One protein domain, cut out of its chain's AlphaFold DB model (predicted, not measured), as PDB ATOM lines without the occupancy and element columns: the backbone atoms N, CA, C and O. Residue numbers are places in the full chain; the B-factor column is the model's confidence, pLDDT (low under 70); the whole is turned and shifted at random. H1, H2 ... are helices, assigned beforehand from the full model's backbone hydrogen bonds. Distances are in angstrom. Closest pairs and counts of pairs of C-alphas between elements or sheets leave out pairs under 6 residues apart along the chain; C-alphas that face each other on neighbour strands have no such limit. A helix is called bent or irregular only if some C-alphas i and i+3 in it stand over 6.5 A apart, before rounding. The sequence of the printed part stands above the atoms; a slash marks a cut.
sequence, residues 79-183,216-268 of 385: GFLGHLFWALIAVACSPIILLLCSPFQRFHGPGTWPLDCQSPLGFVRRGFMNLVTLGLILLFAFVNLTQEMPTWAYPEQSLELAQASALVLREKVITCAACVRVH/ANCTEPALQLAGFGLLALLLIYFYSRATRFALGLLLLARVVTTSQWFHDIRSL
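AT A GLANCE: This is residues 79 to 183 and 216 to 268 of the 385 residues of an uncharacterized protein of Achlya hypogyna (UniProt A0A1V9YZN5). One long helix, H3, is the spine of a loose, elongated array: H1 and H2 pack on its first part, H4 crosses its last end with residues 161 to 166, and H5 runs back beside residues 134 to 144. H6 slants away from H3 toward H7, whose residues 260 to 265 stick out. The printed part has 158 residues with seven named helices, H1 to H7 in order, and no named strand: all helix. The radius of gyration of the C-alphas is 20.5 A; the spans are 63 by 39 by 36 A.

IN THESE COORDINATES: H3, residues 120 to 146, measures 38.9 A from C-alpha 120 at (49.574, 13.440, 22.425) to C-alpha 146 at (30.064, 15.675, -11.204). H1 is residues 80 to 92, H2 94 to 107, H4 155 to 177 (32.2 A), H5 216 to 236 (31.3 A), H6 241 to 258 (25.8 A) and H7 260 to 266. H2 is irregular, with C-alphas 103 and 106 7.5 A apart, and H5 only just, with C-alphas 217 and 220 6.9 A apart.

HOW THE PARTS SIT: H3 is the hub, touching five helices. H1 touches its residues 123 to 131 at a steep tilt of 65 degrees; the closest C-alphas, of Ala 87 and Gly 127, are 3.8 A apart. H2 and H3 form a hairpin, closest at the C-alphas of Ser 94 and Val 124, 6.1 A. H3, H5 and H6 make an up and down bundle, each running against the one before; H3 and H6 only just touch, with 3 pairs of C-alphas within 8 A. H4 touches H5, closest at the C-alphas of Cys 176 and Cys 218, 5.5 A. H7 is apart from H3. Every O i to N i+4 pair is within hydrogen-bond range in H1, H3, H4, H6 and H7, against 5 of 10 in H2 and 15 of 17 in H5.

THE WHOLE: Residues 184 to 215 are not printed, a 17.0 A gap between C-alphas 183 and 216. The link from H2 to H3 is long. Residues 260 to 268 have pLDDT under 70.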
ATOM      1  N   GLY A  79      56.411   9.047   4.026       88.31
ATOM      2  CA  GLY A  79      55.738   9.402   2.783       88.31
ATOM      3  C   GLY A  79      54.229   9.521   2.995       88.31
ATOM      4  O   GLY A  79      53.714   9.299   4.093       88.31
ATOM      5  N   PHE A  80      53.489   9.804   1.925       92.75
ATOM      6  CA  PHE A  80      52.022   9.886   1.950       92.75
ATOM      7  C   PHE A  80      51.362   8.778   2.802       92.75
ATOM      8  O   PHE A  80      50.542   9.064   3.674       92.75
ATOM      9  N   LEU A  81      51.796   7.524   2.618       94.38
ATOM     10  CA  LEU A  81      51.289   6.364   3.359       94.38
ATOM     11  C   LEU A  81      51.591   6.419   4.859       94.38
ATOM     12  O   LEU A  81      50.744   6.035   5.658       94.38
ATOM     13  N   GLY A  82      52.766   6.914   5.253       94.25
ATOM     14  CA  GLY A  82      53.123   7.070   6.661       94.25
ATOM     15  C   GLY A  82      52.250   8.124   7.337       94.25
ATOM     16  O   GLY A  82      51.688   7.870   8.399       94.25
ATOM     17  N   HIS A  83      52.053   9.274   6.688       94.25
ATOM     18  CA  HIS A  83      51.144  10.303   7.197       94.25
ATOM     19  C   HIS A  83      49.698   9.813   7.301       94.25
ATOM     20  O   HIS A  83      49.037  10.097   8.301       94.25
ATOM     21  N   LEU A  84      49.216   9.063   6.306       96.12
ATOM     22  CA  LEU A  84      47.874   8.486   6.315       96.12
ATOM     23  C   LEU A  84      47.710   7.451   7.434       96.12
ATOM     24  O   LEU A  84      46.763   7.530   8.213       96.12
ATOM     25  N   PHE A  85      48.654   6.518   7.552       96.62
ATOM     26  CA  PHE A  85      48.654   5.484   8.583       96.62
ATOM     27  C   PHE A  85      48.632   6.088   9.991       96.62
ATOM     28  O   PHE A  85      47.772   5.746  10.804       96.62
ATOM     29  N   TRP A  86      49.522   7.045  10.265       96.12
ATOM     30  CA  TRP A  86      49.569   7.711  11.563       96.12
ATOM     31  C   TRP A  86      48.328   8.563  11.837       96.12
ATOM     32  O   TRP A  86      47.876   8.596  12.977       96.12
ATOM     33  N   ALA A  87      47.738   9.205  10.823       96.69
ATOM     34  CA  ALA A  87      46.486   9.942  10.983       96.69
ATOM     35  C   ALA A  87      45.309   9.016  11.338       96.69
ATOM     36  O   ALA A  87      44.520   9.346  12.225       96.69
ATOM     37  N   LEU A  88      45.223   7.839  10.708       97.44
ATOM     38  CA  LEU A  88      44.212   6.827  11.030       97.44
ATOM     39  C   LEU A  88      44.383   6.297  12.457       97.44
ATOM     40  O   LEU A  88      43.406   6.248  13.202       97.44
ATOM     41  N   ILE A  89      45.614   5.973  12.871       97.25
ATOM     42  CA  ILE A  89      45.904   5.545  14.248       97.25
ATOM     43  C   ILE A  89      45.555   6.642  15.251       97.25
ATOM     44  O   ILE A  89      44.930   6.354  16.271       97.25
ATOM     45  N   ALA A  90      45.935   7.892  14.974       96.25
ATOM     46  CA  ALA A  90      45.672   9.022  15.858       96.25
ATOM     47  C   ALA A  90      44.177   9.169  16.168       96.25
ATOM     48  O   ALA A  90      43.809   9.395  17.318       96.25
ATOM     49  N   VAL A  91      43.318   9.010  15.156       97.12
ATOM     50  CA  VAL A  91      41.864   9.136  15.311       97.12
ATOM     51  C   VAL A  91      41.247   7.872  15.911       97.12
ATOM     52  O   VAL A  91      40.498   7.976  16.884       97.12
ATOM     53  N   ALA A  92      41.597   6.683  15.407       97.62
ATOM     54  CA  ALA A  92      41.047   5.411  15.883       97.62
ATOM     55  C   ALA A  92      41.400   5.130  17.353       97.62
ATOM     56  O   ALA A  92      40.557   4.677  18.125       97.62
ATOM     57  N   CYS A  93      42.629   5.450  17.761       97.38
ATOM     58  CA  CYS A  93      43.112   5.259  19.127       97.38
ATOM     59  C   CYS A  93      42.999   6.528  19.984       97.38
ATOM     60  O   CYS A  93      43.524   6.541  21.097       97.38
ATOM     61  N   SER A  94      42.317   7.582  19.514       97.00
ATOM     62  CA  SER A  94      42.210   8.866  20.224       97.00
ATOM     63  C   SER A  94      41.782   8.753  21.698       97.00
ATOM     64  O   SER A  94      42.483   9.339  22.527       97.00
ATOM     65  N   PRO A  95      40.746   7.980  22.104       96.06
ATOM     66  CA  PRO A  95      40.385   7.895  23.520       96.06
ATOM     67  C   PRO A  95      41.488   7.237  24.353       96.06
ATOM     68  O   PRO A  95      41.779   7.683  25.457       96.06
ATOM     69  N   ILE A  96      42.150   6.208  23.816       96.56
ATOM     70  CA  ILE A  96      43.214   5.475  24.511       96.56
ATOM     71  C   ILE A  96      44.459   6.355  24.648       96.56
ATOM     72  O   ILE A  96      45.027   6.445  25.732       96.56
ATOM     73  N   ILE A  97      44.856   7.040  23.575       94.19
ATOM     74  CA  ILE A  97      46.013   7.943  23.564       94.19
ATOM     75  C   ILE A  97      45.787   9.096  24.546       94.19
ATOM     76  O   ILE A  97      46.671   9.410  25.341       94.19
ATOM     77  N   LEU A  98      44.605   9.714  24.542       94.12
ATOM     78  CA  LEU A  98      44.319  10.839  25.433       94.12
ATOM     79  C   LEU A  98      44.205  10.403  26.897       94.12
ATOM     80  O   LEU A  98      44.721  11.102  27.762       94.12
ATOM     81  N   LEU A  99      43.595   9.254  27.196       94.44
ATOM     82  CA  LEU A  99      43.444   8.787  28.579       94.44
ATOM     83  C   LEU A  99      44.738   8.206  29.158       94.44
ATOM     84  O   LEU A  99      45.063   8.476  30.312       94.44
ATOM     85  N   LEU A 100      45.477   7.412  28.379       94.06
ATOM     86  CA  LEU A 100      46.668   6.722  28.872       94.06
ATOM     87  C   LEU A 100      47.938   7.541  28.696       94.06
ATOM     88  O   LEU A 100      48.797   7.464  29.563       94.06
ATOM     89  N   CYS A 101      48.093   8.312  27.616       90.12
ATOM     90  CA  CYS A 101      49.365   8.973  27.314       90.12
ATOM     91  C   CYS A 101      49.449  10.425  27.798       90.12
ATOM     92  O   CYS A 101      50.562  10.912  28.000       90.12
ATOM     93  N   SER A 102      48.321  11.108  28.037       88.56
ATOM     94  CA  SER A 102      48.336  12.462  28.618       88.56
ATOM     95  C   SER A 102      49.048  12.559  29.980       88.56
ATOM     96  O   SER A 102      49.874  13.463  30.121       88.56
ATOM     97  N   PRO A 103      48.883  11.638  30.960       87.50
ATOM     98  CA  PRO A 103      49.595  11.755  32.236       87.50
ATOM     99  C   PRO A 103      51.110  11.512  32.115       87.50
ATOM    100  O   PRO A 103      51.870  11.942  32.982       87.50
ATOM    101  N   PHE A 104      51.572  10.846  31.050       83.50
ATOM    102  CA  PHE A 104      52.991  10.537  30.834       83.50
ATOM    103  C   PHE A 104      53.701  11.526  29.908       83.50
ATOM    104  O   PHE A 104      54.867  11.313  29.575       83.50
ATOM    105  N   GLN A 105      53.054  12.630  29.526       79.56
ATOM    106  CA  GLN A 105      53.624  13.626  28.615       79.56
ATOM    107  C   GLN A 105      54.978  14.171  29.107       79.56
ATOM    108  O   GLN A 105      55.867  14.425  28.304       79.56
ATOM    109  N   ARG A 106      55.188  14.225  30.430       75.12
ATOM    110  CA  ARG A 106      56.455  14.638  31.057       75.12
ATOM    111  C   ARG A 106      57.651  13.729  30.736       75.12
ATOM    112  O   ARG A 106      58.790  14.173  30.848       75.12
ATOM    113  N   PHE A 107      57.419  12.459  30.403       76.50
ATOM    114  CA  PHE A 107      58.492  11.490  30.147       76.50
ATOM    115  C   PHE A 107      58.930  11.444  28.681       76.50
ATOM    116  O   PHE A 107      59.958  10.848  28.368       76.50
ATOM    117  N   HIS A 108      58.170  12.077  27.792       75.25
ATOM    118  CA  HIS A 108      58.444  12.102  26.366       75.25
ATOM    119  C   HIS A 108      59.137  13.416  25.993       75.25
ATOM    120  O   HIS A 108      58.632  14.497  26.275       75.25
ATOM    121  N   GLY A 109      60.329  13.319  25.398       75.88
ATOM    122  CA  GLY A 109      61.057  14.487  24.906       75.88
ATOM    123  C   GLY A 109      60.366  15.138  23.697       75.88
ATOM    124  O   GLY A 109      59.565  14.493  23.017       75.88
ATOM    125  N   PRO A 110      60.683  16.405  23.383       72.38
ATOM    126  CA  PRO A 110      60.159  17.066  22.192       72.38
ATOM    127  C   PRO A 110      60.524  16.270  20.929       72.38
ATOM    128  O   PRO A 110      61.684  15.913  20.721       72.38
ATOM    129  N   GLY A 111      59.521  15.977  20.094       72.19
ATOM    130  CA  GLY A 111      59.688  15.251  18.829       72.19
ATOM    131  C   GLY A 111      59.639  13.722  18.921       72.19
ATOM    132  O   GLY A 111      59.931  13.056  17.935       72.19
ATOM    133  N   THR A 112      59.267  13.135  20.065       82.88
ATOM    134  CA  THR A 112      59.102  11.670  20.156       82.88
ATOM    135  C   THR A 112      57.788  11.159  19.571       82.88
ATOM    136  O   THR A 112      57.655   9.958  19.347       82.88
ATOM    137  N   TRP A 113      56.793  12.030  19.373       86.50
ATOM    138  CA  TRP A 113      55.502  11.615  18.829       86.50
ATOM    139  C   TRP A 113      55.531  11.588  17.299       86.50
ATOM    140  O   TRP A 113      56.122  12.482  16.686       86.50
ATOM    141  N   PRO A 114      54.856  10.611  16.663       89.50
ATOM    142  CA  PRO A 114      54.725  10.578  15.212       89.50
ATOM    143  C   PRO A 114      54.125  11.884  14.671       89.50
ATOM    144  O   PRO A 114      53.440  12.615  15.389       89.50
ATOM    145  N   LEU A 115      54.347  12.161  13.381       87.81
ATOM    146  CA  LEU A 115      53.926  13.409  12.726       87.81
ATOM    147  C   LEU A 115      54.580  14.671  13.322       87.81
ATOM    148  O   LEU A 115      53.961  15.737  13.299       87.81
ATOM    149  N   ASP A 116      55.790  14.559  13.877       87.44
ATOM    150  CA  ASP A 116      56.555  15.658  14.485       87.44
ATOM    151  C   ASP A 116      55.759  16.455  15.533       87.44
ATOM    152  O   ASP A 116      55.819  17.686  15.587       87.44
ATOM    153  N   CYS A 117      54.942  15.766  16.333       88.88
ATOM    154  CA  CYS A 117      54.122  16.404  17.360       88.88
ATOM    155  C   CYS A 117      54.874  16.478  18.699       88.88
ATOM    156  O   CYS A 117      55.682  15.612  19.034       88.88
ATOM    157  N   GLN A 118      54.607  17.523  19.486       89.81
ATOM    158  CA  GLN A 118      55.194  17.680  20.825       89.81
ATOM    159  C   GLN A 118      54.319  17.065  21.927       89.81
ATOM    160  O   GLN A 118      54.823  16.697  22.985       89.81
ATOM    161  N   SER A 119      53.019  16.902  21.674       90.88
ATOM    162  CA  SER A 119      52.042  16.407  22.647       90.88
ATOM    163  C   SER A 119      51.122  15.333  22.048       90.88
ATOM    164  O   SER A 119      50.877  15.341  20.835       90.88
ATOM    165  N   PRO A 120      50.561  14.425  22.875       92.12
ATOM    166  CA  PRO A 120      49.574  13.440  22.425       92.12
ATOM    167  C   PRO A 120      48.301  14.113  21.895       92.12
ATOM    168  O   PRO A 120      47.733  13.668  20.898       92.12
ATOM    169  N   LEU A 121      47.887  15.230  22.503       93.19
ATOM    170  CA  LEU A 121      46.778  16.039  21.999       93.19
ATOM    171  C   LEU A 121      47.101  16.627  20.619       93.19
ATOM    172  O   LEU A 121      46.274  16.557  19.712       93.19
ATOM    173  N   GLY A 122      48.319  17.148  20.436       92.56
ATOM    174  CA  GLY A 122      48.803  17.641  19.149       92.56
ATOM    175  C   GLY A 122      48.799  16.558  18.071       92.56
ATOM    176  O   GLY A 122      48.364  16.823  16.950       92.56
ATOM    177  N   PHE A 123      49.188  15.328  18.422       94.62
ATOM    178  CA  PHE A 123      49.134  14.170  17.529       94.62
ATOM    179  C   PHE A 123      47.700  13.850  17.081       94.62
ATOM    180  O   PHE A 123      47.445  13.760  15.877       94.62
ATOM    181  N   VAL A 124      46.746  13.769  18.017       95.75
ATOM    182  CA  VAL A 124      45.323  13.530  17.707       95.75
ATOM    183  C   VAL A 124      44.744  14.663  16.856       95.75
ATOM    184  O   VAL A 124      44.149  14.399  15.810       95.75
ATOM    185  N   ARG A 125      44.978  15.926  17.241       95.62
ATOM    186  CA  ARG A 125      44.528  17.112  16.492       95.62
ATOM    187  C   ARG A 125      45.073  17.110  15.066       95.62
ATOM    188  O   ARG A 125      44.328  17.342  14.116       95.62
ATOM    189  N   ARG A 126      46.371  16.831  14.893       94.88
ATOM    190  CA  ARG A 126      47.023  16.795  13.577       94.88
ATOM    191  C   ARG A 126      46.511  15.639  12.722       94.88
ATOM    192  O   ARG A 126      46.272  15.848  11.535       94.88
ATOM    193  N   GLY A 127      46.304  14.462  13.315       95.81
ATOM    194  CA  GLY A 127      45.689  13.316  12.647       95.81
ATOM    195  C   GLY A 127      44.275  13.622  12.154       95.81
ATOM    196  O   GLY A 127      43.983  13.426  10.976       95.81
ATOM    197  N   PHE A 128      43.434  14.205  13.011       97.06
ATOM    198  CA  PHE A 128      42.082  14.629  12.647       97.06
ATOM    199  C   PHE A 128      42.084  15.657  11.508       97.06
ATOM    200  O   PHE A 128      41.428  15.447  10.490       97.06
ATOM    201  N   MET A 129      42.883  16.724  11.621       96.06
ATOM    202  CA  MET A 129      42.992  17.749  10.574       96.06
ATOM    203  C   MET A 129      43.462  17.174   9.234       96.06
ATOM    204  O   MET A 129      42.969  17.579   8.183       96.06
ATOM    205  N   ASN A 130      44.392  16.219   9.255       96.00
ATOM    206  CA  ASN A 130      44.855  15.526   8.056       96.00
ATOM    207  C   ASN A 130      43.723  14.724   7.388       96.00
ATOM    208  O   ASN A 130      43.564  14.818   6.172       96.00
ATOM    209  N   LEU A 131      42.904  13.992   8.154       97.44
ATOM    210  CA  LEU A 131      41.755  13.254   7.606       97.44
ATOM    211  C   LEU A 131      40.658  14.185   7.077       97.44
ATOM    212  O   LEU A 131      40.111  13.925   6.007       97.44
ATOM    213  N   VAL A 132      40.368  15.288   7.773       97.06
ATOM    214  CA  VAL A 132      39.422  16.310   7.292       97.06
ATOM    215  C   VAL A 132      39.917  16.929   5.987       97.06
ATOM    216  O   VAL A 132      39.155  17.033   5.032       97.06
ATOM    217  N   THR A 133      41.205  17.279   5.909       96.62
ATOM    218  CA  THR A 133      41.818  17.824   4.685       96.62
ATOM    219  C   THR A 133      41.699  16.829   3.530       96.62
ATOM    220  O   THR A 133      41.286  17.208   2.437       96.62
ATOM    221  N   LEU A 134      41.991  15.547   3.774       97.25
ATOM    222  CA  LEU A 134      41.847  14.482   2.779       97.25
ATOM    223  C   LEU A 134      40.392  14.349   2.299       97.25
ATOM    224  O   LEU A 134      40.141  14.330   1.096       97.25
ATOM    225  N   GLY A 135      39.434  14.309   3.229       96.69
ATOM    226  CA  GLY A 135      38.007  14.227   2.915       96.69
ATOM    227  C   GLY A 135      37.512  15.425   2.105       96.69
ATOM    228  O   GLY A 135      36.782  15.246   1.135       96.69
ATOM    229  N   LEU A 136      37.959  16.637   2.442       96.56
ATOM    230  CA  LEU A 136      37.628  17.855   1.703       96.56
ATOM    231  C   LEU A 136      38.232  17.868   0.292       96.56
ATOM    232  O   LEU A 136      37.546  18.278  -0.638       96.56
ATOM    233  N   ILE A 137      39.471  17.397   0.103       96.94
ATOM    234  CA  ILE A 137      40.080  17.275  -1.236       96.94
ATOM    235  C   ILE A 137      39.284  16.289  -2.097       96.94
ATOM    236  O   ILE A 137      38.974  16.597  -3.245       96.94
ATOM    237  N   LEU A 138      38.916  15.127  -1.543       96.50
ATOM    238  CA  LEU A 138      38.114  14.124  -2.251       96.50
ATOM    239  C   LEU A 138      36.714  14.648  -2.590       96.50
ATOM    240  O   LEU A 138      36.253  14.472  -3.716       96.50
ATOM    241  N   LEU A 139      36.068  15.345  -1.653       95.75
ATOM    242  CA  LEU A 139      34.785  16.003  -1.881       95.75
ATOM    243  C   LEU A 139      34.895  17.057  -2.988       95.75
ATOM    244  O   LEU A 139      34.056  17.107  -3.879       95.75
ATOM    245  N   PHE A 140      35.944  17.878  -2.963       95.31
ATOM    246  CA  PHE A 140      36.159  18.901  -3.979       95.31
ATOM    247  C   PHE A 140      36.421  18.275  -5.353       95.31
ATOM    248  O   PHE A 140      35.849  18.726  -6.341       95.31
ATOM    249  N   ALA A 141      37.214  17.203  -5.429       96.00
ATOM    250  CA  ALA A 141      37.417  16.448  -6.665       96.00
ATOM    251  C   ALA A 141      36.099  15.868  -7.201       96.00
ATOM    252  O   ALA A 141      35.815  16.006  -8.389       96.00
ATOM    253  N   PHE A 142      35.263  15.300  -6.327       95.50
ATOM    254  CA  PHE A 142      33.943  14.790  -6.692       95.50
ATOM    255  C   PHE A 142      33.032  15.892  -7.246       95.50
ATOM    256  O   PHE A 142      32.462  15.732  -8.322       95.50
ATOM    257  N   VAL A 143      32.928  17.026  -6.547       93.31
ATOM    258  CA  VAL A 143      32.080  18.156  -6.956       93.31
ATOM    259  C   VAL A 143      32.580  18.785  -8.257       93.31
ATOM    260  O   VAL A 143      31.773  19.192  -9.083       93.31
ATOM    261  N   ASN A 144      33.894  18.859  -8.488       91.94
ATOM    262  CA  ASN A 144      34.419  19.357  -9.765       91.94
ATOM    263  C   ASN A 144      34.166  18.382 -10.920       91.94
ATOM    264  O   ASN A 144      34.005  18.822 -12.054       91.94
ATOM    265  N   LEU A 145      34.118  17.079 -10.637       93.56
ATOM    266  CA  LEU A 145      33.866  16.052 -11.642       93.56
ATOM    267  C   LEU A 145      32.385  15.949 -12.021       93.56
ATOM    268  O   LEU A 145      32.058  15.862 -13.200       93.56
ATOM    269  N   THR A 146      31.502  15.938 -11.024       92.81
ATOM    270  CA  THR A 146      30.064  15.675 -11.204       92.81
ATOM    271  C   THR A 146      29.223  16.944 -11.260       92.81
ATOM    272  O   THR A 146      28.104  16.900 -11.749       92.81
ATOM    273  N   GLN A 147      29.750  18.073 -10.770       89.12
ATOM    274  CA  GLN A 147      29.008  19.315 -10.511       89.12
ATOM    275  C   GLN A 147      27.883  19.176  -9.470       89.12
ATOM    276  O   GLN A 147      27.174  20.146  -9.203       89.12
ATOM    277  N   GLU A 148      27.778  18.020  -8.811       90.12
ATOM    278  CA  GLU A 148      26.757  17.697  -7.819       90.12
ATOM    279  C   GLU A 148      27.393  17.366  -6.459       90.12
ATOM    280  O   GLU A 148      28.569  17.006  -6.354       90.12
ATOM    281  N   MET A 149      26.621  17.517  -5.381       90.31
ATOM    282  CA  MET A 149      27.058  17.111  -4.042       90.31
ATOM    283  C   MET A 149      26.803  15.610  -3.853       90.31
ATOM    284  O   MET A 149      25.716  15.145  -4.198       90.31
ATOM    285  N   PRO A 150      27.747  14.847  -3.272       92.50
ATOM    286  CA  PRO A 150      27.563  13.414  -3.084       92.50
ATOM    287  C   PRO A 150      26.402  13.140  -2.126       92.50
ATOM    288  O   PRO A 150      26.278  13.753  -1.060       92.50
ATOM    289  N   THR A 151      25.561  12.177  -2.490       92.19
ATOM    290  CA  THR A 151      24.445  11.727  -1.661       92.19
ATOM    291  C   THR A 151      24.935  10.658  -0.688       92.19
ATOM    292  O   THR A 151      25.020   9.476  -1.007       92.19
ATOM    293  N   TRP A 152      25.231  11.062   0.551       91.38
ATOM    294  CA  TRP A 152      25.750  10.155   1.591       91.38
ATOM    295  C   TRP A 152      24.831   8.961   1.908       91.38
ATOM    296  O   TRP A 152      25.300   7.953   2.426       91.38
ATOM    297  N   ALA A 153      23.537   9.061   1.588       96.12
ATOM    298  CA  ALA A 153      22.572   7.976   1.754       96.12
ATOM    299  C   ALA A 153      22.734   6.845   0.718       96.12
ATOM    300  O   ALA A 153      22.394   5.704   1.018       96.12
ATOM    301  N   TYR A 154      23.256   7.149  -0.478       94.75
ATOM    302  CA  TYR A 154      23.353   6.219  -1.608       94.75
ATOM    303  C   TYR A 154      24.738   6.322  -2.277       94.75
ATOM    304  O   TYR A 154      24.867   6.851  -3.386       94.75
ATOM    305  N   PRO A 155      25.802   5.823  -1.620       94.19
ATOM    306  CA  PRO A 155      27.172   5.967  -2.116       94.19
ATOM    307  C   PRO A 155      27.410   5.258  -3.455       94.19
ATOM    308  O   PRO A 155      28.231   5.719  -4.243       94.19
ATOM    309  N   GLU A 156      26.676   4.178  -3.742       95.69
ATOM    310  CA  GLU A 156      26.768   3.452  -5.017       95.69
ATOM    311  C   GLU A 156      26.338   4.332  -6.199       95.69
ATOM    312  O   GLU A 156      27.072   4.436  -7.176       95.69
ATOM    313  N   GLN A 157      25.228   5.069  -6.068       93.75
ATOM    314  CA  GLN A 157      24.757   5.997  -7.107       93.75
ATOM    315  C   GLN A 157      25.742   7.150  -7.331       93.75
ATOM    316  O   GLN A 157      26.024   7.524  -8.467       93.75
ATOM    317  N   SER A 158      26.306   7.694  -6.247       93.12
ATOM    318  CA  SER A 158      27.343   8.729  -6.343       93.12
ATOM    319  C   SER A 158      28.589   8.206  -7.074       93.12
ATOM    320  O   SER A 158      29.187   8.924  -7.874       93.12
ATOM    321  N   LEU A 159      28.976   6.948  -6.833       95.38
ATOM    322  CA  LEU A 159      30.110   6.318  -7.509       95.38
ATOM    323  C   LEU A 159      29.835   6.087  -9.002       95.38
ATOM    324  O   LEU A 159      30.706   6.383  -9.818       95.38
ATOM    325  N   GLU A 160      28.646   5.604  -9.364       94.69
ATOM    326  CA  GLU A 160      28.235   5.431 -10.764       94.69
ATOM    327  C   GLU A 160      28.239   6.765 -11.520       94.69
ATOM    328  O   GLU A 160      28.792   6.850 -12.620       94.69
ATOM    329  N   LEU A 161      27.714   7.830 -10.902       93.00
ATOM    330  CA  LEU A 161      27.745   9.177 -11.470       93.00
ATOM    331  C   LEU A 161      29.186   9.657 -11.688       93.00
ATOM    332  O   LEU A 161      29.526  10.109 -12.778       93.00
ATOM    333  N   ALA A 162      30.059   9.499 -10.689       94.38
ATOM    334  CA  ALA A 162      31.466   9.874 -10.815       94.38
ATOM    335  C   ALA A 162      32.183   9.092 -11.927       94.38
ATOM    336  O   ALA A 162      32.971   9.672 -12.676       94.38
ATOM    337  N   GLN A 163      31.906   7.793 -12.072       95.81
ATOM    338  CA  GLN A 163      32.464   6.973 -13.150       95.81
ATOM    339  C   GLN A 163      31.981   7.442 -14.527       95.81
ATOM    340  O   GLN A 163      32.798   7.594 -15.438       95.81
ATOM    341  N   ALA A 164      30.685   7.728 -14.675       95.19
ATOM    342  CA  ALA A 164      30.122   8.254 -15.914       95.19
ATOM    343  C   ALA A 164      30.735   9.618 -16.281       95.19
ATOM    344  O   ALA A 164      31.217   9.801 -17.400       95.19
ATOM    345  N   SER A 165      30.815  10.549 -15.325       93.06
ATOM    346  CA  SER A 165      31.437  11.864 -15.522       93.06
ATOM    347  C   SER A 165      32.926  11.763 -15.873       93.06
ATOM    348  O   SER A 165      33.406  12.498 -16.738       93.06
ATOM    349  N   ALA A 166      33.664  10.827 -15.265       95.25
ATOM    350  CA  ALA A 166      35.069  10.581 -15.591       95.25
ATOM    351  C   ALA A 166      35.262  10.067 -17.023       95.25
ATOM    352  O   ALA A 166      36.212  10.476 -17.694       95.25
ATOM    353  N   LEU A 167      34.368   9.202 -17.512       94.75
ATOM    354  CA  LEU A 167      34.404   8.726 -18.897       94.75
ATOM    355  C   LEU A 167      34.146   9.867 -19.887       94.75
ATOM    356  O   LEU A 167      34.915  10.022 -20.833       94.75
ATOM    357  N   VAL A 168      33.149  10.717 -19.621       93.94
ATOM    358  CA  VAL A 168      32.857  11.894 -20.457       93.94
ATOM    359  C   VAL A 168      34.041  12.862 -20.478       93.94
ATOM    360  O   VAL A 168      34.445  13.329 -21.543       93.94
ATOM    361  N   LEU A 169      34.639  13.149 -19.317       92.75
ATOM    362  CA  LEU A 169      35.825  14.002 -19.239       92.75
ATOM    363  C   LEU A 169      36.996  13.400 -20.021       92.75
ATOM    364  O   LEU A 169      37.667  14.108 -20.768       92.75
ATOM    365  N   ARG A 170      37.229  12.092 -19.884       95.12
ATOM    366  CA  ARG A 170      38.277  11.384 -20.623       95.12
ATOM    367  C   ARG A 170      38.079  11.517 -22.131       95.12
ATOM    368  O   ARG A 170      39.048  11.807 -22.829       95.12
ATOM    369  N   GLU A 171      36.863  11.323 -22.632       94.19
ATOM    370  CA  GLU A 171      36.559  11.481 -24.057       94.19
ATOM    371  C   GLU A 171      36.826  12.913 -24.528       94.19
ATOM    372  O   GLU A 171      37.566  13.091 -25.494       94.19
ATOM    373  N   LYS A 172      36.344  13.923 -23.787       92.31
ATOM    374  CA  LYS A 172      36.611  15.345 -24.075       92.31
ATOM    375  C   LYS A 172      38.108  15.664 -24.114       92.31
ATOM    376  O   LYS A 172      38.572  16.378 -25.002       92.31
ATOM    377  N   VAL A 173      38.880  15.131 -23.165       92.94
ATOM    378  CA  VAL A 173      40.335  15.331 -23.102       92.94
ATOM    379  C   VAL A 173      41.031  14.663 -24.285       92.94
ATOM    380  O   VAL A 173      41.906  15.280 -24.878       92.94
ATOM    381  N   ILE A 174      40.638  13.446 -24.676       93.44
ATOM    382  CA  ILE A 174      41.223  12.751 -25.835       93.44
ATOM    383  C   ILE A 174      40.922  13.512 -27.130       93.44
ATOM    384  O   ILE A 174      41.833  13.730 -27.930       93.44
ATOM    385  N   THR A 175      39.677  13.957 -27.329       91.81
ATOM    386  CA  THR A 175      39.312  14.751 -28.510       91.81
ATOM    387  C   THR A 175      40.082  16.064 -28.554       91.81
ATOM    388  O   THR A 175      40.578  16.443 -29.610       91.81
ATOM    389  N   CYS A 176      40.262  16.721 -27.405       91.12
ATOM    390  CA  CYS A 176      41.006  17.972 -27.336       91.12
ATOM    391  C   CYS A 176      42.514  17.793 -27.484       91.12
ATOM    392  O   CYS A 176      43.150  18.620 -28.128       91.12
ATOM    393  N   ALA A 177      43.091  16.710 -26.960       88.94
ATOM    394  CA  ALA A 177      44.512  16.408 -27.109       88.94
ATOM    395  C   ALA A 177      44.920  16.289 -28.587       88.94
ATOM    396  O   ALA A 177      46.015  16.710 -28.946       88.94
ATOM    397  N   ALA A 178      44.029  15.794 -29.454       86.12
ATOM    398  CA  ALA A 178      44.256  15.752 -30.899       86.12
ATOM    399  C   ALA A 178      44.249  17.145 -31.567       86.12
ATOM    400  O   ALA A 178      44.810  17.313 -32.652       86.12
ATOM    401  N   CYS A 179      43.625  18.141 -30.934       82.88
ATOM    402  CA  CYS A 179      43.539  19.518 -31.421       82.88
ATOM    403  C   CYS A 179      44.657  20.425 -30.887       82.88
ATOM    404  O   CYS A 179      44.865  21.501 -31.446       82.88
ATOM    405  N   VAL A 180      45.384  20.016 -29.838       84.31
ATOM    406  CA  VAL A 180      46.516  20.791 -29.311       84.31
ATOM    407  C   VAL A 180      47.673  20.712 -30.298       84.31
ATOM    408  O   VAL A 180      48.304  19.667 -30.457       84.31
ATOM    409  N   ARG A 181      47.972  21.834 -30.953       82.31
ATOM    410  CA  ARG A 181      49.150  21.962 -31.809       82.31
ATOM    411  C   ARG A 181      50.222  22.723 -31.050       82.31
ATOM    412  O   ARG A 181      50.067  23.899 -30.730       82.31
ATOM    413  N   VAL A 182      51.310  22.024 -30.748       82.75
ATOM    414  CA  VAL A 182      52.530  22.644 -30.237       82.75
ATOM    415  C   VAL A 182      53.293  23.168 -31.443       82.75
ATOM    416  O   VAL A 182      53.502  22.430 -32.402       82.75
ATOM    417  N   HIS A 183      53.655  24.448 -31.429       80.25
ATOM    418  CA  HIS A 183      54.394  25.023 -32.545       80.25
ATOM    419  C   HIS A 183      55.807  24.421 -32.599       80.25
ATOM    420  O   HIS A 183      56.452  24.313 -31.561       80.25
ATOM    421  N   ALA A 216      39.063  27.201 -28.929       84.50
ATOM    422  CA  ALA A 216      38.294  27.793 -27.837       84.50
ATOM    423  C   ALA A 216      37.451  26.733 -27.104       84.50
ATOM    424  O   ALA A 216      37.334  26.766 -25.877       84.50
ATOM    425  N   ASN A 217      36.972  25.727 -27.842       85.00
ATOM    426  CA  ASN A 217      36.195  24.598 -27.326       85.00
ATOM    427  C   ASN A 217      36.989  23.671 -26.386       85.00
ATOM    428  O   ASN A 217      36.398  22.898 -25.634       85.00
ATOM    429  N   CYS A 218      38.323  23.741 -26.407       89.31
ATOM    430  CA  CYS A 218      39.202  22.892 -25.604       89.31
ATOM    431  C   CYS A 218      39.737  23.556 -24.337       89.31
ATOM    432  O   CYS A 218      40.394  22.898 -23.528       89.31
ATOM    433  N   THR A 219      39.419  24.832 -24.127       87.25
ATOM    434  CA  THR A 219      39.836  25.575 -22.933       87.25
ATOM    435  C   THR A 219      39.218  25.003 -21.656       87.25
ATOM    436  O   THR A 219      39.926  24.810 -20.667       87.25
ATOM    437  N   GLU A 220      37.928  24.652 -21.677       88.00
ATOM    438  CA  GLU A 220      37.227  24.108 -20.509       88.00
ATOM    439  C   GLU A 220      37.780  22.732 -20.074       88.00
ATOM    440  O   GLU A 220      38.176  22.612 -18.910       88.00
ATOM    441  N   PRO A 221      37.903  21.708 -20.949       90.12
ATOM    442  CA  PRO A 221      38.504  20.428 -20.565       90.12
ATOM    443  C   PRO A 221      39.957  20.557 -20.095       90.12
ATOM    444  O   PRO A 221      40.369  19.861 -19.166       90.12
ATOM    445  N   ALA A 222      40.740  21.454 -20.708       89.56
ATOM    446  CA  ALA A 222      42.120  21.702 -20.300       89.56
ATOM    447  C   ALA A 222      42.192  22.306 -18.889       89.56
ATOM    448  O   ALA A 222      42.996  21.862 -18.067       89.56
ATOM    449  N   LEU A 223      41.319  23.271 -18.582       90.25
ATOM    450  CA  LEU A 223      41.224  23.866 -17.252       90.25
ATOM    451  C   LEU A 223      40.761  22.839 -16.209       90.25
ATOM    452  O   LEU A 223      41.317  22.793 -15.113       90.25
ATOM    453  N   GLN A 224      39.795  21.982 -16.555       91.44
ATOM    454  CA  GLN A 224      39.360  20.878 -15.694       91.44
ATOM    455  C   GLN A 224      40.520  19.919 -15.401       91.44
ATOM    456  O   GLN A 224      40.767  19.596 -14.240       91.44
ATOM    457  N   LEU A 225      41.287  19.521 -16.421       93.12
ATOM    458  CA  LEU A 225      42.454  18.651 -16.259       93.12
ATOM    459  C   LEU A 225      43.533  19.293 -15.372       93.12
ATOM    460  O   LEU A 225      44.063  18.634 -14.478       93.12
ATOM    461  N   ALA A 226      43.825  20.580 -15.576       92.38
ATOM    462  CA  ALA A 226      44.742  21.334 -14.724       92.38
ATOM    463  C   ALA A 226      44.239  21.398 -13.270       92.38
ATOM    464  O   ALA A 226      45.019  21.202 -12.336       92.38
ATOM    465  N   GLY A 227      42.931  21.590 -13.076       93.50
ATOM    466  CA  GLY A 227      42.274  21.536 -11.771       93.50
ATOM    467  C   GLY A 227      42.453  20.183 -11.077       93.50
ATOM    468  O   GLY A 227      42.851  20.141  -9.913       93.50
ATOM    469  N   PHE A 228      42.251  19.068 -11.788       94.94
ATOM    470  CA  PHE A 228      42.513  17.728 -11.246       94.94
ATOM    471  C   PHE A 228      43.995  17.486 -10.954       94.94
ATOM    472  O   PHE A 228      44.313  16.865  -9.942       94.94
ATOM    473  N   GLY A 229      44.902  18.009 -11.784       95.88
ATOM    474  CA  GLY A 229      46.342  17.973 -11.525       95.88
ATOM    475  C   GLY A 229      46.714  18.694 -10.226       95.88
ATOM    476  O   GLY A 229      47.437  18.141  -9.394       95.88
ATOM    477  N   LEU A 230      46.154  19.887 -10.002       95.81
ATOM    478  CA  LEU A 230      46.321  20.627  -8.751       95.81
ATOM    479  C   LEU A 230      45.753  19.846  -7.559       95.81
ATOM    480  O   LEU A 230      46.423  19.730  -6.536       95.81
ATOM    481  N   LEU A 231      44.557  19.265  -7.684       96.12
ATOM    482  CA  LEU A 231      43.951  18.464  -6.615       96.12
ATOM    483  C   LEU A 231      44.753  17.202  -6.298       96.12
ATOM    484  O   LEU A 231      44.909  16.871  -5.126       96.12
ATOM    485  N   ALA A 232      45.307  16.527  -7.306       96.69
ATOM    486  CA  ALA A 232      46.193  15.385  -7.112       96.69
ATOM    487  C   ALA A 232      47.479  15.790  -6.373       96.69
ATOM    488  O   ALA A 232      47.927  15.080  -5.473       96.69
ATOM    489  N   LEU A 233      48.044  16.960  -6.687       96.44
ATOM    490  CA  LEU A 233      49.193  17.504  -5.964       96.44
ATOM    491  C   LEU A 233      48.835  17.828  -4.506       96.44
ATOM    492  O   LEU A 233      49.550  17.414  -3.593       96.44
ATOM    493  N   LEU A 234      47.701  18.494  -4.265       96.50
ATOM    494  CA  LEU A 234      47.206  18.751  -2.908       96.50
ATOM    495  C   LEU A 234      46.958  17.440  -2.146       96.50
ATOM    496  O   LEU A 234      47.275  17.361  -0.963       96.50
ATOM    497  N   LEU A 235      46.461  16.395  -2.814       96.56
ATOM    498  CA  LEU A 235      46.258  15.072  -2.224       96.56
ATOM    499  C   LEU A 235      47.581  14.443  -1.768       96.56
ATOM    500  O   LEU A 235      47.671  13.953  -0.645       96.56
ATOM    501  N   ILE A 236      48.624  14.493  -2.602       95.50
ATOM    502  CA  ILE A 236      49.957  13.967  -2.260       95.50
ATOM    503  C   ILE A 236      50.548  14.724  -1.061       95.50
ATOM    504  O   ILE A 236      51.139  14.109  -0.171       95.50
ATOM    505  N   TYR A 237      50.338  16.041  -1.000       95.38
ATOM    506  CA  TYR A 237      50.857  16.921   0.049       95.38
ATOM    507  C   TYR A 237      49.808  17.311   1.104       95.38
ATOM    508  O   TYR A 237      49.927  18.369   1.728       95.38
ATOM    509  N   PHE A 238      48.783  16.484   1.344       95.56
ATOM    510  CA  PHE A 238      47.650  16.821   2.227       95.56
ATOM    511  C   PHE A 238      48.053  17.143   3.677       95.56
ATOM    512  O   PHE A 238      47.352  17.857   4.391       95.56
ATOM    513  N   TYR A 239      49.207  16.633   4.110       93.38
ATOM    514  CA  TYR A 239      49.766  16.833   5.446       93.38
ATOM    515  C   TYR A 239      50.458  18.195   5.633       93.38
ATOM    516  O   TYR A 239      50.806  18.550   6.766       93.38
ATOM    517  N   SER A 240      50.692  18.950   4.554       93.56
ATOM    518  CA  SER A 240      51.389  20.238   4.605       93.56
ATOM    519  C   SER A 240      50.465  21.378   5.062       93.56
ATOM    520  O   SER A 240      49.267  21.388   4.771       93.56
ATOM    521  N   ARG A 241      51.022  22.382   5.760       92.94
ATOM    522  CA  ARG A 241      50.277  23.598   6.152       92.94
ATOM    523  C   ARG A 241      49.817  24.379   4.913       92.94
ATOM    524  O   ARG A 241      48.686  24.851   4.878       92.94
ATOM    525  N   ALA A 242      50.661  24.438   3.879       93.62
ATOM    526  CA  ALA A 242      50.366  25.108   2.614       93.62
ATOM    527  C   ALA A 242      49.130  24.521   1.916       93.62
ATOM    528  O   ALA A 242      48.263  25.277   1.485       93.62
ATOM    529  N   THR A 243      48.991  23.191   1.884       93.81
ATOM    530  CA  THR A 243      47.812  22.533   1.301       93.81
ATOM    531  C   THR A 243      46.520  22.947   1.994       93.81
ATOM    532  O   THR A 243      45.519  23.180   1.326       93.81
ATOM    533  N   ARG A 244      46.529  23.091   3.324       94.75
ATOM    534  CA  ARG A 244      45.335  23.507   4.077       94.75
ATOM    535  C   ARG A 244      44.921  24.935   3.736       94.75
ATOM    536  O   ARG A 244      43.739  25.183   3.523       94.75
ATOM    537  N   PHE A 245      45.885  25.849   3.626       95.56
ATOM    538  CA  PHE A 245      45.615  27.220   3.190       95.56
ATOM    539  C   PHE A 245      45.118  27.273   1.744       95.56
ATOM    540  O   PHE A 245      44.111  27.921   1.473       95.56
ATOM    541  N   ALA A 246      45.767  26.548   0.830       95.12
ATOM    542  CA  ALA A 246      45.345  26.466  -0.565       95.12
ATOM    543  C   ALA A 246      43.920  25.906  -0.693       95.12
ATOM    544  O   ALA A 246      43.099  26.462  -1.417       95.12
ATOM    545  N   LEU A 247      43.592  24.855   0.063       95.50
ATOM    546  CA  LEU A 247      42.251  24.278   0.101       95.50
ATOM    547  C   LEU A 247      41.221  25.256   0.683       95.50
ATOM    548  O   LEU A 247      40.134  25.386   0.129       95.50
ATOM    549  N   GLY A 248      41.565  25.978   1.752       95.19
ATOM    550  CA  GLY A 248      40.717  27.030   2.316       95.19
ATOM    551  C   GLY A 248      40.420  28.144   1.309       95.19
ATOM    552  O   GLY A 248      39.267  28.545   1.160       95.19
ATOM    553  N   LEU A 249      41.430  28.584   0.552       95.62
ATOM    554  CA  LEU A 249      41.264  29.558  -0.529       95.62
ATOM    555  C   LEU A 249      40.399  29.015  -1.672       95.62
ATOM    556  O   LEU A 249      39.533  29.735  -2.161       95.62
ATOM    557  N   LEU A 250      40.581  27.753  -2.075       93.62
ATOM    558  CA  LEU A 250      39.748  27.109  -3.097       93.62
ATOM    559  C   LEU A 250      38.285  26.994  -2.655       93.62
ATOM    560  O   LEU A 250      37.382  27.263  -3.446       93.62
ATOM    561  N   LEU A 251      38.040  26.638  -1.391       92.75
ATOM    562  CA  LEU A 251      36.696  26.587  -0.817       92.75
ATOM    563  C   LEU A 251      36.062  27.975  -0.772       92.75
ATOM    564  O   LEU A 251      34.927  28.131  -1.214       92.75
ATOM    565  N   LEU A 252      36.796  28.988  -0.307       93.50
ATOM    566  CA  LEU A 252      36.320  30.368  -0.305       93.50
ATOM    567  C   LEU A 252      35.994  30.834  -1.729       93.50
ATOM    568  O   LEU A 252      34.900  31.334  -1.967       93.50
ATOM    569  N   ALA A 253      36.895  30.610  -2.687       90.75
ATOM    570  CA  ALA A 253      36.684  30.950  -4.090       90.75
ATOM    571  C   ALA A 253      35.459  30.232  -4.668       90.75
ATOM    572  O   ALA A 253      34.677  30.838  -5.401       90.75
ATOM    573  N   ARG A 254      35.237  28.962  -4.313       88.25
ATOM    574  CA  ARG A 254      34.052  28.210  -4.734       88.25
ATOM    575  C   ARG A 254      32.778  28.774  -4.118       88.25
ATOM    576  O   ARG A 254      31.810  28.970  -4.840       88.25
ATOM    577  N   VAL A 255      32.765  29.057  -2.818       87.88
ATOM    578  CA  VAL A 255      31.600  29.643  -2.134       87.88
ATOM    579  C   VAL A 255      31.271  31.003  -2.736       87.88
ATOM    580  O   VAL A 255      30.129  31.258  -3.095       87.88
ATOM    581  N   VAL A 256      32.287  31.841  -2.929       87.12
ATOM    582  CA  VAL A 256      32.163  33.144  -3.580       87.12
ATOM    583  C   VAL A 256      31.580  32.986  -4.984       87.12
ATOM    584  O   VAL A 256      30.550  33.580  -5.275       87.12
ATOM    585  N   THR A 257      32.163  32.140  -5.832       82.88
ATOM    586  CA  THR A 257      31.712  31.973  -7.225       82.88
ATOM    587  C   THR A 257      30.347  31.304  -7.369       82.88
ATOM    588  O   THR A 257      29.659  31.601  -8.331       82.88
ATOM    589  N   THR A 258      29.943  30.427  -6.446       80.12
ATOM    590  CA  THR A 258      28.633  29.746  -6.488       80.12
ATOM    591  C   THR A 258      27.531  30.504  -5.760       80.12
ATOM    592  O   THR A 258      26.352  30.220  -5.967       80.12
ATOM    593  N   SER A 259      27.879  31.463  -4.899       82.00
ATOM    594  CA  SER A 259      26.876  32.242  -4.186       82.00
ATOM    595  C   SER A 259      26.057  33.079  -5.168       82.00
ATOM    596  O   SER A 259      26.596  33.848  -5.967       82.00
ATOM    597  N   GLN A 260      24.731  32.951  -5.078       68.44
ATOM    598  CA  GLN A 260      23.795  33.774  -5.848       68.44
ATOM    599  C   GLN A 260      24.055  35.261  -5.614       68.44
ATOM    600  O   GLN A 260      24.049  36.026  -6.560       68.44
ATOM    601  N   TRP A 261      24.434  35.643  -4.392       64.44
ATOM    602  CA  TRP A 261      24.809  37.014  -4.058       64.44
ATOM    603  C   TRP A 261      25.945  37.568  -4.935       64.44
ATOM    604  O   TRP A 261      25.857  38.693  -5.419       64.44
ATOM    605  N   PHE A 262      26.996  36.784  -5.201       61.12
ATOM    606  CA  PHE A 262      28.057  37.212  -6.118       61.12
ATOM    607  C   PHE A 262      27.602  37.216  -7.571       61.12
ATOM    608  O   PHE A 262      28.032  38.084  -8.327       61.12
ATOM    609  N   HIS A 263      26.750  36.274  -7.975       60.47
ATOM    610  CA  HIS A 263      26.127  36.332  -9.292       60.47
ATOM    611  C   HIS A 263      25.270  37.592  -9.444       60.47
ATOM    612  O   HIS A 263      25.377  38.252 -10.470       60.47
ATOM    613  N   ASP A 264      24.517  37.989  -8.425       61.06
ATOM    614  CA  ASP A 264      23.662  39.177  -8.426       61.06
ATOM    615  C   ASP A 264      24.475  40.481  -8.416       61.06
ATOM    616  O   ASP A 264      24.068  41.464  -9.023       61.06
ATOM    617  N   ILE A 265      25.656  40.494  -7.785       64.25
ATOM    618  CA  ILE A 265      26.572  41.647  -7.821       64.25
ATOM    619  C   ILE A 265      27.334  41.730  -9.144       64.25
ATOM    620  O   ILE A 265      27.613  42.821  -9.637       64.25
ATOM    621  N   ARG A 266      27.729  40.583  -9.707       59.00
ATOM    622  CA  ARG A 266      28.575  40.525 -10.906       59.00
ATOM    623  C   ARG A 266      27.768  40.598 -12.197       59.00
ATOM    624  O   ARG A 266      28.283  41.085 -13.200       59.00
ATOM    625  N   SER A 267      26.529  40.111 -12.188       56.88
ATOM    626  CA  SER A 267      25.602  40.307 -13.293       56.88
ATOM    627  C   SER A 267      24.831  41.601 -13.057       56.88
ATOM    628  O   SER A 267      23.939  41.666 -12.221       56.88
ATOM    629  N   LEU A 268      25.214  42.631 -13.815       62.56
ATOM    630  CA  LEU A 268      24.455  43.857 -14.083       62.56
ATOM    631  C   LEU A 268      23.116  43.469 -14.728       62.56
ATOM    632  O   LEU A 268      22.935  43.515 -15.945       62.56
TER     633      LEU A 268